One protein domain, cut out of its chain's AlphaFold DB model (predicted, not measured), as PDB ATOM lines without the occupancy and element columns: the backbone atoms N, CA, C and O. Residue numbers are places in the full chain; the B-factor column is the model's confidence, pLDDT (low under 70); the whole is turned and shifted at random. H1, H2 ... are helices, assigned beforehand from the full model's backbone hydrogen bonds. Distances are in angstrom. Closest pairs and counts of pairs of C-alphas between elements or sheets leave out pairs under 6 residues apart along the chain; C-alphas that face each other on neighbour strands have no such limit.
ATOM      1  N   ASP A  32     367.861 360.245 223.467       94.75
ATOM      2  CA  ASP A  32     368.748 359.852 224.563       94.75
ATOM      3  C   ASP A  32     369.199 358.382 224.440       94.75
ATOM      4  O   ASP A  32     368.770 357.634 223.559       94.75
ATOM      5  N   LYS A  33     370.092 357.938 225.337       96.00
ATOM      6  CA  LYS A  33     370.634 356.564 225.320       96.00
ATOM      7  C   LYS A  33     369.550 355.488 225.408       96.00
ATOM      8  O   LYS A  33     369.728 354.398 224.865       96.00
ATOM      9  N   GLU A  34     368.464 355.772 226.113       95.44
ATOM     10  CA  GLU A  34     367.363 354.838 226.285       95.44
ATOM     11  C   GLU A  34     366.535 354.735 225.003       95.44
ATOM     12  O   GLU A  34     366.305 353.627 224.527       95.44
ATOM     13  N   ILE A  35     366.191 355.867 224.382       96.12
ATOM     14  CA  ILE A  35     365.538 355.916 223.067       96.12
ATOM     15  C   ILE A  35     366.362 355.154 222.030       96.12
ATOM     16  O   ILE A  35     365.827 354.291 221.341       96.12
ATOM     17  N   LEU A  36     367.676 355.387 221.977       95.88
ATOM     18  CA  LEU A  36     368.569 354.664 221.066       95.88
ATOM     19  C   LEU A  36     368.601 353.155 221.347       95.88
ATOM     20  O   LEU A  36     368.795 352.358 220.432       95.88
ATOM     21  N   THR A  37     368.428 352.746 222.604       96.25
ATOM     22  CA  THR A  37     368.339 351.328 222.973       96.25
ATOM     23  C   THR A  37     367.019 350.728 222.496       96.25
ATOM     24  O   THR A  37     367.029 349.655 221.900       96.25
ATOM     25  N   ILE A  38     365.899 351.432 222.682       96.56
ATOM     26  CA  ILE A  38     364.573 351.000 222.213       96.56
ATOM     27  C   ILE A  38     364.526 350.927 220.680       96.56
ATOM     28  O   ILE A  38     364.011 349.955 220.132       96.56
ATOM     29  N   ASP A  39     365.114 351.899 219.985       96.62
ATOM     30  CA  ASP A  39     365.211 351.904 218.521       96.62
ATOM     31  C   ASP A  39     366.050 350.721 218.013       96.62
ATOM     32  O   ASP A  39     365.673 350.056 217.050       96.62
ATOM     33  N   LYS A  40     367.140 350.372 218.710       96.06
ATOM     34  CA  LYS A  40     367.908 349.154 218.409       96.06
ATOM     35  C   LYS A  40     367.111 347.875 218.654       96.06
ATOM     36  O   LYS A  40     367.352 346.892 217.958       96.06
ATOM     37  N   LEU A  41     366.202 347.839 219.633       95.31
ATOM     38  CA  LEU A  41     365.312 346.686 219.800       95.31
ATOM     39  C   LEU A  41     364.441 346.528 218.555       95.31
ATOM     40  O   LEU A  41     364.397 345.427 218.020       95.31
ATOM     41  N   GLU A  42     363.837 347.621 218.072       95.56
ATOM     42  CA  GLU A  42     363.027 347.644 216.844       95.56
ATOM     43  C   GLU A  42     363.795 347.084 215.642       95.56
ATOM     44  O   GLU A  42     363.284 346.213 214.940       95.56
ATOM     45  N   ASP A  43     365.031 347.544 215.439       95.88
ATOM     46  CA  ASP A  43     365.870 347.139 214.303       95.88
ATOM     47  C   ASP A  43     366.209 345.643 214.312       95.88
ATOM     48  O   ASP A  43     366.425 345.047 213.257       95.88
ATOM     49  N   ASN A  44     366.232 345.029 215.498       96.25
ATOM     50  CA  ASN A  44     366.520 343.609 215.684       96.25
ATOM     51  C   ASN A  44     365.257 342.733 215.746       96.25
ATOM     52  O   ASN A  44     365.371 341.512 215.890       96.25
ATOM     53  N   LEU A  45     364.053 343.312 215.660       95.38
ATOM     54  CA  LEU A  45     362.817 342.534 215.710       95.38
ATOM     55  C   LEU A  45     362.645 341.682 214.452       95.38
ATOM     56  O   LEU A  45     362.651 342.169 213.321       95.38
ATOM     57  N   VAL A  46     362.372 340.399 214.674       95.06
ATOM     58  CA  VAL A  46     361.877 339.487 213.643       95.06
ATOM     59  C   VAL A  46     360.372 339.345 213.822       95.06
ATOM     60  O   VAL A  46     359.898 338.905 214.869       95.06
ATOM     61  N   PHE A  47     359.617 339.727 212.795       94.12
ATOM     62  CA  PHE A  47     358.163 339.617 212.796       94.12
ATOM     63  C   PHE A  47     357.738 338.277 212.181       94.12
ATOM     64  O   PHE A  47     358.181 337.980 211.068       94.12
ATOM     65  N   PRO A  48     356.874 337.486 212.847       92.94
ATOM     66  CA  PRO A  48     356.416 336.200 212.314       92.94
ATOM     67  C   PRO A  48     355.669 336.339 210.983       92.94
ATOM     68  O   PRO A  48     355.779 335.477 210.112       92.94
ATOM     69  N   SER A  49     354.938 337.442 210.802       94.75
ATOM     70  CA  SER A  49     354.242 337.761 209.560       94.75
ATOM     71  C   SER A  49     354.238 339.269 209.253       94.75
ATOM     72  O   SER A  49     354.423 340.103 210.147       94.75
ATOM     73  N   PRO A  50     353.963 339.669 207.992       94.62
ATOM     74  CA  PRO A  50     353.734 341.072 207.641       94.62
ATOM     75  C   PRO A  50     352.567 341.712 208.407       94.62
ATOM     76  O   PRO A  50     352.577 342.920 208.647       94.62
ATOM     77  N   HIS A  51     351.572 340.907 208.794       92.12
ATOM     78  CA  HIS A  51     350.436 341.363 209.589       92.12
ATOM     79  C   HIS A  51     350.878 341.768 210.999       92.12
ATOM     80  O   HIS A  51     350.567 342.875 211.431       92.12
ATOM     81  N   ASP A  52     351.680 340.933 211.667       92.25
ATOM     82  CA  ASP A  52     352.200 341.223 213.014       92.25
ATOM     83  C   ASP A  52     353.084 342.467 213.009       92.25
ATOM     84  O   ASP A  52     352.992 343.305 213.906       92.25
ATOM     85  N   LYS A  53     353.888 342.637 211.948       95.00
ATOM     86  CA  LYS A  53     354.645 343.871 211.728       95.00
ATOM     87  C   LYS A  53     353.705 345.063 211.654       95.00
ATOM     88  O   LYS A  53     353.816 345.976 212.464       95.00
ATOM     89  N   LYS A  54     352.752 345.063 210.719       94.81
ATOM     90  CA  LYS A  54     351.814 346.181 210.563       94.81
ATOM     91  C   LYS A  54     351.120 346.515 211.888       94.81
ATOM     92  O   LYS A  54     351.067 347.683 212.262       94.81
ATOM     93  N   PHE A  55     350.638 345.502 212.599       93.56
ATOM     94  CA  PHE A  55     349.944 345.677 213.865       93.56
ATOM     95  C   PHE A  55     350.831 346.302 214.952       93.56
ATOM     96  O   PHE A  55     350.439 347.290 215.573       93.56
ATOM     97  N   ALA A  56     352.050 345.795 215.140       95.62
ATOM     98  CA  ALA A  56     352.980 346.350 216.116       95.62
ATOM     99  C   ALA A  56     353.323 347.819 215.799       95.62
ATOM    100  O   ALA A  56     353.355 348.664 216.693       95.62
ATOM    101  N   TYR A  57     353.487 348.162 214.517       95.88
ATOM    102  CA  TYR A  57     353.676 349.548 214.082       95.88
ATOM    103  C   TYR A  57     352.425 350.421 214.288       95.88
ATOM    104  O   TYR A  57     352.557 351.596 214.636       95.88
ATOM    105  N   ASP A  58     351.216 349.871 214.138       93.62
ATOM    106  CA  ASP A  58     349.966 350.573 214.453       93.62
ATOM    107  C   ASP A  58     349.869 350.885 215.964       93.62
ATOM    108  O   ASP A  58     349.498 352.005 216.335       93.62
ATOM    109  N   ILE A  59     350.286 349.963 216.847       94.56
ATOM    110  CA  ILE A  59     350.433 350.242 218.291       94.56
ATOM    111  C   ILE A  59     351.498 351.312 218.528       94.56
ATOM    112  O   ILE A  59     351.243 352.287 219.238       94.56
ATOM    113  N   ARG A  60     352.682 351.175 217.919       95.50
ATOM    114  CA  ARG A  60     353.777 352.139 218.094       95.50
ATOM    115  C   ARG A  60     353.364 353.553 217.689       95.50
ATOM    116  O   ARG A  60     353.719 354.516 218.373       95.50
ATOM    117  N   LYS A  61     352.557 353.665 216.634       93.69
ATOM    118  CA  LYS A  61     351.929 354.909 216.185       93.69
ATOM    119  C   LYS A  61     350.931 355.471 217.183       93.69
ATOM    120  O   LYS A  61     350.905 356.684 217.366       93.69
ATOM    121  N   ALA A  62     350.116 354.626 217.811       91.31
ATOM    122  CA  ALA A  62     349.217 355.062 218.874       91.31
ATOM    123  C   ALA A  62     350.001 355.602 220.081       91.31
ATOM    124  O   ALA A  62     349.663 356.670 220.578       91.31
ATOM    125  N   ILE A  63     351.093 354.935 220.474       93.81
ATOM    126  CA  ILE A  63     352.003 355.406 221.532       93.81
ATOM    127  C   ILE A  63     352.602 356.774 221.171       93.81
ATOM    128  O   ILE A  63     352.537 357.695 221.972       93.81
ATOM    129  N   GLY A  64     353.133 356.948 219.956       90.31
ATOM    130  CA  GLY A  64     353.742 358.220 219.527       90.31
ATOM    131  C   GLY A  64     352.760 359.393 219.371       90.31
ATOM    132  O   GLY A  64     353.186 360.524 219.177       90.31
ATOM    133  N   ARG A  65     351.449 359.131 219.436       87.69
ATOM    134  CA  ARG A  65     350.374 360.141 219.423       87.69
ATOM    135  C   ARG A  65     349.840 360.464 220.814       87.69
ATOM    136  O   ARG A  65     348.906 361.250 220.938       87.69
ATOM    137  N   GLY A 263     345.724 371.912 233.427       42.91
ATOM    138  CA  GLY A 263     346.802 372.134 234.401       42.91
ATOM    139  C   GLY A 263     346.755 371.208 235.620       42.91
ATOM    140  O   GLY A 263     347.768 370.616 235.979       42.91
ATOM    141  N   PHE A 264     345.580 371.028 236.233       42.28
ATOM    142  CA  PHE A 264     345.431 370.232 237.468       42.28
ATOM    143  C   PHE A 264     345.127 368.745 237.235       42.28
ATOM    144  O   PHE A 264     345.453 367.921 238.091       42.28
ATOM    145  N   TYR A 265     344.566 368.359 236.075       51.06
ATOM    146  CA  TYR A 265     344.467 366.936 235.706       51.06
ATOM    147  C   TYR A 265     345.853 366.290 235.684       51.06
ATOM    148  O   TYR A 265     345.967 365.114 236.006       51.06
ATOM    149  N   LEU A 266     346.908 367.072 235.421       53.84
ATOM    150  CA  LEU A 266     348.287 366.606 235.477       53.84
ATOM    151  C   LEU A 266     348.660 366.010 236.834       53.84
ATOM    152  O   LEU A 266     349.461 365.095 236.832       53.84
ATOM    153  N   ASP A 267     348.115 366.436 237.976       61.22
ATOM    154  CA  ASP A 267     348.568 365.900 239.269       61.22
ATOM    155  C   ASP A 267     347.951 364.538 239.602       61.22
ATOM    156  O   ASP A 267     348.676 363.595 239.936       61.22
ATOM    157  N   SER A 268     346.636 364.374 239.429       61.38
ATOM    158  CA  SER A 268     346.001 363.050 239.522       61.38
ATOM    159  C   SER A 268     346.501 362.118 238.416       61.38
ATOM    160  O   SER A 268     346.779 360.943 238.670       61.38
ATOM    161  N   LEU A 269     346.702 362.653 237.207       68.00
ATOM    162  CA  LEU A 269     347.310 361.925 236.104       68.00
ATOM    163  C   LEU A 269     348.751 361.532 236.430       68.00
ATOM    164  O   LEU A 269     349.106 360.391 236.199       68.00
ATOM    165  N   LYS A 270     349.577 362.397 237.027       74.75
ATOM    166  CA  LYS A 270     350.949 362.058 237.442       74.75
ATOM    167  C   LYS A 270     350.950 360.892 238.417       74.75
ATOM    168  O   LYS A 270     351.822 360.040 238.311       74.75
ATOM    169  N   VAL A 271     349.997 360.815 239.351       75.44
ATOM    170  CA  VAL A 271     349.885 359.659 240.259       75.44
ATOM    171  C   VAL A 271     349.580 358.380 239.473       75.44
ATOM    172  O   VAL A 271     350.282 357.381 239.645       75.44
ATOM    173  N   LEU A 272     348.592 358.419 238.572       77.44
ATOM    174  CA  LEU A 272     348.258 357.296 237.689       77.44
ATOM    175  C   LEU A 272     349.457 356.890 236.815       77.44
ATOM    176  O   LEU A 272     349.822 355.720 236.770       77.44
ATOM    177  N   ILE A 273     350.092 357.855 236.152       83.31
ATOM    178  CA  ILE A 273     351.215 357.666 235.234       83.31
ATOM    179  C   ILE A 273     352.456 357.169 235.976       83.31
ATOM    180  O   ILE A 273     353.128 356.281 235.467       83.31
ATOM    181  N   ARG A 274     352.736 357.643 237.198       85.06
ATOM    182  CA  ARG A 274     353.799 357.097 238.065       85.06
ATOM    183  C   ARG A 274     353.536 355.644 238.424       85.06
ATOM    184  O   ARG A 274     354.433 354.811 238.297       85.06
ATOM    185  N   SER A 275     352.313 355.338 238.858       82.56
ATOM    186  CA  SER A 275     351.900 353.967 239.172       82.56
ATOM    187  C   SER A 275     352.046 353.062 237.945       82.56
ATOM    188  O   SER A 275     352.662 351.999 238.019       82.56
ATOM    189  N   LEU A 276     351.575 353.526 236.786       84.12
ATOM    190  CA  LEU A 276     351.687 352.813 235.523       84.12
ATOM    191  C   LEU A 276     353.142 352.632 235.075       84.12
ATOM    192  O   LEU A 276     353.523 351.511 234.773       84.12
ATOM    193  N   SER A 277     353.955 353.689 235.041       89.75
ATOM    194  CA  SER A 277     355.374 353.618 234.656       89.75
ATOM    195  C   SER A 277     356.121 352.637 235.559       89.75
ATOM    196  O   SER A 277     356.793 351.752 235.047       89.75
ATOM    197  N   THR A 278     355.875 352.666 236.875       87.75
ATOM    198  CA  THR A 278     356.431 351.677 237.817       87.75
ATOM    199  C   THR A 278     356.024 350.249 237.443       87.75
ATOM    200  O   THR A 278     356.845 349.333 237.453       87.75
ATOM    201  N   LYS A 279     354.747 350.042 237.102       85.94
ATOM    202  CA  LYS A 279     354.222 348.739 236.682       85.94
ATOM    203  C   LYS A 279     354.857 348.268 235.357       85.94
ATOM    204  O   LYS A 279     355.323 347.134 235.272       85.94
ATOM    205  N   LEU A 280     354.949 349.133 234.347       90.19
ATOM    206  CA  LEU A 280     355.586 348.827 233.060       90.19
ATOM    207  C   LEU A 280     357.093 348.563 233.217       90.19
ATOM    208  O   LEU A 280     357.622 347.640 232.603       90.19
ATOM    209  N   GLN A 281     357.778 349.314 234.079       90.12
ATOM    210  CA  GLN A 281     359.198 349.131 234.359       90.12
ATOM    211  C   GLN A 281     359.473 347.771 235.012       90.12
ATOM    212  O   GLN A 281     360.355 347.046 234.551       90.12
ATOM    213  N   LYS A 282     358.654 347.350 235.985       85.88
ATOM    214  CA  LYS A 282     358.725 345.987 236.546       85.88
ATOM    215  C   LYS A 282     358.563 344.910 235.469       85.88
ATOM    216  O   LYS A 282     359.320 343.941 235.444       85.88
ATOM    217  N   TYR A 283     357.625 345.097 234.536       86.25
ATOM    218  CA  TYR A 283     357.470 344.187 233.398       86.25
ATOM    219  C   TYR A 283     358.737 344.128 232.534       86.25
ATOM    220  O   TYR A 283     359.129 343.046 232.099       86.25
ATOM    221  N   ILE A 284     359.404 345.261 232.295       89.12
ATOM    222  CA  ILE A 284     360.652 345.348 231.521       89.12
ATOM    223  C   ILE A 284     361.801 344.629 232.249       89.12
ATOM    224  O   ILE A 284     362.495 343.837 231.608       89.12
ATOM    225  N   GLU A 285     361.956 344.835 233.558       85.88
ATOM    226  CA  GLU A 285     363.075 344.340 234.383       85.88
ATOM    227  C   GLU A 285     363.023 342.828 234.684       85.88
ATOM    228  O   GLU A 285     364.070 342.183 234.731       85.88
ATOM    229  N   ASN A 286     361.831 342.227 234.793       73.06
ATOM    230  CA  ASN A 286     361.631 340.815 235.178       73.06
ATOM    231  C   ASN A 286     362.018 339.770 234.098       73.06
ATOM    232  O   ASN A 286     361.319 338.787 233.884       73.06
ATOM    233  N   ILE A 287     363.135 339.942 233.383       59.09
ATOM    234  CA  ILE A 287     363.596 338.994 232.346       59.09
ATOM    235  C   ILE A 287     363.993 337.621 232.930       59.09
ATOM    236  O   ILE A 287     363.915 336.626 232.216       59.09
ATOM    237  N   ASN A 288     364.367 337.536 234.213       52.22
ATOM    238  CA  ASN A 288     364.984 336.327 234.780       52.22
ATOM    239  C   ASN A 288     364.342 335.779 236.059       52.22
ATOM    240  O   ASN A 288     364.792 334.742 236.550       52.22
ATOM    241  N   ASP A 289     363.314 336.427 236.609       51.34
ATOM    242  CA  ASP A 289     362.792 336.034 237.914       51.34
ATOM    243  C   ASP A 289     361.528 335.171 237.793       51.34
ATOM    244  O   ASP A 289     360.406 335.661 237.689       51.34
ATOM    245  N   LYS A 290     361.722 333.846 237.799       51.09
ATOM    246  CA  LYS A 290     360.629 332.856 237.828       51.09
ATOM    247  C   LYS A 290     359.899 332.805 239.180       51.09
ATOM    248  O   LYS A 290     358.961 332.021 239.309       51.09
ATOM    249  N   THR A 291     360.340 333.570 240.185       49.06
ATOM    250  CA  THR A 291     359.748 333.559 241.534       49.06
ATOM    251  C   THR A 291     358.747 334.681 241.795       49.06
ATOM    252  O   THR A 291     358.052 334.636 242.810       49.06
ATOM    253  N   PHE A 292     358.577 335.622 240.861       44.66
ATOM    254  CA  PHE A 292     357.469 336.574 240.914       44.66
ATOM    255  C   PHE A 292     356.165 335.865 240.538       44.66
ATOM    256  O   PHE A 292     355.888 335.578 239.373       44.66
ATOM    257  N   GLY A 293     355.400 335.491 241.565       45.53
ATOM    258  CA  GLY A 293     354.114 334.822 241.419       45.53
ATOM    259  C   GLY A 293     353.161 335.657 240.573       45.53
ATOM    260  O   GLY A 293     353.051 336.845 240.831       45.53
ATOM    261  N   TYR A 294     352.522 335.017 239.583       45.16
ATOM    262  CA  TYR A 294     351.337 335.461 238.826       45.16
ATOM    263  C   TYR A 294     350.935 336.928 239.077       45.16
ATOM    264  O   TYR A 294     349.938 337.218 239.733       45.16
ATOM    265  N   ASP A 295     351.769 337.854 238.602       56.66
ATOM    266  CA  ASP A 295     351.599 339.272 238.885       56.66
ATOM    267  C   ASP A 295     350.387 339.808 238.113       56.66
ATOM    268  O   ASP A 295     350.192 339.493 236.935       56.66
ATOM    269  N   GLU A 296     349.655 340.731 238.741       58.03
ATOM    270  CA  GLU A 296     348.627 341.606 238.144       58.03
ATOM    271  C   GLU A 296     349.075 342.203 236.782       58.03
ATOM    272  O   GLU A 296     348.268 342.537 235.919       58.03
ATOM    273  N   LEU A 297     350.393 342.296 236.556       54.34
ATOM    274  CA  LEU A 297     351.054 342.742 235.329       54.34
ATOM    275  C   LEU A 297     351.110 341.722 234.183       54.34
ATOM    276  O   LEU A 297     350.982 342.119 233.024       54.34
ATOM    277  N   MET A 298     351.295 340.429 234.474       57.31
ATOM    278  CA  MET A 298     351.219 339.367 233.458       57.31
ATOM    279  C   MET A 298     349.769 339.145 233.029       57.31
ATOM    280  O   MET A 298     349.511 338.890 231.852       57.31
ATOM    281  N   GLU A 299     348.815 339.345 233.944       67.38
ATOM    282  CA  GLU A 299     347.413 339.504 233.562       67.38
ATOM    283  C   GLU A 299     347.218 340.735 232.669       67.38
ATOM    284  O   GLU A 299     346.495 340.651 231.684       67.38
ATOM    285  N   LEU A 300     347.877 341.863 232.943       68.81
ATOM    286  CA  LEU A 300     347.671 343.101 232.185       68.81
ATOM    287  C   LEU A 300     348.227 343.070 230.747       68.81
ATOM    288  O   LEU A 300     347.579 343.597 229.845       68.81
ATOM    289  N   LEU A 301     349.415 342.492 230.526       81.88
ATOM    290  CA  LEU A 301     350.165 342.593 229.258       81.88
ATOM    291  C   LEU A 301     350.369 341.256 228.526       81.88
ATOM    292  O   LEU A 301     350.763 341.254 227.359       81.88
ATOM    293  N   GLY A 302     350.072 340.125 229.169       83.81
ATOM    294  CA  GLY A 302     350.266 338.792 228.597       83.81
ATOM    295  C   GLY A 302     351.733 338.353 228.516       83.81
ATOM    296  O   GLY A 302     352.625 338.952 229.121       83.81
ATOM    297  N   GLU A 303     351.982 337.274 227.765       86.25
ATOM    298  CA  GLU A 303     353.319 336.686 227.605       86.25
ATOM    299  C   GLU A 303     354.323 337.691 227.023       86.25
ATOM    300  O   GLU A 303     354.055 338.379 226.038       86.25
ATOM    301  N   LYS A 304     355.516 337.756 227.618       86.88
ATOM    302  CA  LYS A 304     356.575 338.685 227.220       86.88
ATOM    303  C   LYS A 304     357.327 338.205 225.980       86.88
ATOM    304  O   LYS A 304     358.360 337.550 226.078       86.88
ATOM    305  N   THR A 305     356.830 338.581 224.803       91.75
ATOM    306  CA  THR A 305     357.519 338.389 223.513       91.75
ATOM    307  C   THR A 305     358.467 339.559 223.203       91.75
ATOM    308  O   THR A 305     358.282 340.647 223.755       91.75
ATOM    309  N   PRO A 306     359.452 339.413 222.290       94.75
ATOM    310  CA  PRO A 306     360.313 340.531 221.880       94.75
ATOM    311  C   PRO A 306     359.531 341.749 221.364       94.75
ATOM    312  O   PRO A 306     359.867 342.885 221.693       94.75
ATOM    313  N   ILE A 307     358.448 341.515 220.613       95.56
ATOM    314  CA  ILE A 307     357.571 342.577 220.099       95.56
ATOM    315  C   ILE A 307     356.866 343.290 221.260       95.56
ATOM    316  O   ILE A 307     356.906 344.518 221.334       95.56
ATOM    317  N   LYS A 308     356.258 342.545 222.196       94.38
ATOM    318  CA  LYS A 308     355.567 343.141 223.354       94.38
ATOM    319  C   LYS A 308     356.541 343.878 224.267       94.38
ATOM    320  O   LYS A 308     356.230 344.974 224.715       94.38
ATOM    321  N   TYR A 309     357.746 343.348 224.465       94.31
ATOM    322  CA  TYR A 309     358.813 344.032 225.195       94.31
ATOM    323  C   TYR A 309     359.173 345.384 224.564       94.31
ATOM    324  O   TYR A 309     359.190 346.394 225.265       94.31
ATOM    325  N   TRP A 310     359.389 345.428 223.246       96.44
ATOM    326  CA  TRP A 310     359.660 346.674 222.522       96.44
ATOM    327  C   TRP A 310     358.510 347.690 222.642       96.44
ATOM    328  O   TRP A 310     358.750 348.875 222.899       96.44
ATOM    329  N   LEU A 311     357.260 347.237 222.506       96.88
ATOM    330  CA  LEU A 311     356.080 348.098 222.636       96.88
ATOM    331  C   LEU A 311     355.901 348.629 224.062       96.88
ATOM    332  O   LEU A 311     355.611 349.811 224.236       96.88
ATOM    333  N   VAL A 312     356.112 347.790 225.079       95.56
ATOM    334  CA  VAL A 312     356.020 348.188 226.490       95.56
ATOM    335  C   VAL A 312     357.132 349.162 226.860       95.56
ATOM    336  O   VAL A 312     356.838 350.177 227.481       95.56
ATOM    337  N   ALA A 313     358.374 348.924 226.428       95.94
ATOM    338  CA  ALA A 313     359.474 349.871 226.622       95.94
ATOM    339  C   ALA A 313     359.186 351.219 225.943       95.94
ATOM    340  O   ALA A 313     359.408 352.278 226.525       95.94
ATOM    341  N   SER A 314     358.610 351.185 224.736       96.69
ATOM    342  CA  SER A 314     358.188 352.395 224.027       96.69
ATOM    343  C   SER A 314     357.094 353.161 224.777       96.69
ATOM    344  O   SER A 314     357.163 354.387 224.884       96.69
ATOM    345  N   LEU A 315     356.083 352.454 225.294       95.75
ATOM    346  CA  LEU A 315     354.995 353.048 226.070       95.75
ATOM    347  C   LEU A 315     355.513 353.633 227.385       95.75
ATOM    348  O   LEU A 315     355.215 354.787 227.671       95.75
ATOM    349  N   GLU A 316     356.300 352.869 228.146       95.19
ATOM    350  CA  GLU A 316     356.878 353.286 229.429       95.19
ATOM    351  C   GLU A 316     357.685 354.575 229.273       95.19
ATOM    352  O   GLU A 316     357.387 355.563 229.946       95.19
ATOM    353  N   LYS A 317     358.600 354.615 228.294       95.62
ATOM    354  CA  LYS A 317     359.394 355.810 227.994       95.62
ATOM    355  C   LYS A 317     358.520 357.017 227.664       95.62
ATOM    356  O   LYS A 317     358.802 358.129 228.106       95.62
ATOM    357  N   THR A 318     357.462 356.797 226.885       93.44
ATOM    358  CA  THR A 318     356.547 357.863 226.463       93.44
ATOM    359  C   THR A 318     355.759 358.425 227.641       93.44
ATOM    360  O   THR A 318     355.689 359.638 227.796       93.44
ATOM    361  N   VAL A 319     355.189 357.567 228.492       90.31
ATOM    362  CA  VAL A 319     354.373 358.030 229.627       90.31
ATOM    363  C   VAL A 319     355.229 358.634 230.739       90.31
ATOM    364  O   VAL A 319     354.813 359.609 231.360       90.31
ATOM    365  N   ARG A 320     356.450 358.125 230.957       90.62
ATOM    366  CA  ARG A 320     357.376 358.661 231.964       90.62
ATOM    367  C   ARG A 320     357.795 360.100 231.679       90.62
ATOM    368  O   ARG A 320     358.104 360.824 232.615       90.62
TER     369      ARG A 320
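This is residues 32 to 65 and 263 to 320 of the 323 residues of an uncharacterized protein of marine sediment metagenome (UniProt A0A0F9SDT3). H5 forms the core, with H1, H2 and H3 packed round it at shallow tilts, and short H4 packs about perpendicular on residues 279 to 283 of H3, near the end of that helix. Residues 263 to 269 of H3 and 288 to 294 stick out. The 92 printed residues hold five named helices, H1 to H5 in order, and no named strand: all helix. It is only just compact, close to loose, with radius of gyration of the C-alphas 14.3 A and spans 43 by 35 by 26 A.

H1, residues 33 to 43, touches the hub H5, residues 306 to 320, opposite ways at 29 degrees; closest C-alphas Leu 41 and Trp 310, 6.3 A. H2, residues 50 to 64, touches H5, the same way at 9 degrees; closest C-alphas Ile 63 and Leu 315, 5.9 A. H3, residues 263 to 285, kinked by 37 degrees near residue 270, touches H5, opposite ways at 30 degrees; closest C-alphas Ser 277 and Glu 316, 5.4 A. With residues 279 to 283 alone H3 touches H4, residues 296 to 301, about perpendicular at 89 degrees; closest C-alphas Tyr 283 and Leu 297, 6.9 A. Every O i to N i+4 pair is within hydrogen-bond range in H1, H2, H4 and H5; 17 of 19 in H3.

H1 begins at C-alpha 33 (370.634, 356.564, 225.320); H5 ends at C-alpha 320 (357.376, 358.661, 231.964). H2, H3 and H5 measure 20.9 A, 32.2 A and 21.0 A.

Residues 66 to 262 are not printed; C-alphas 65 and 263 are 19.5 A apart. Of the links printed whole, none is long. Residues 263 to 269 and 287 to 300 have pLDDT under 70.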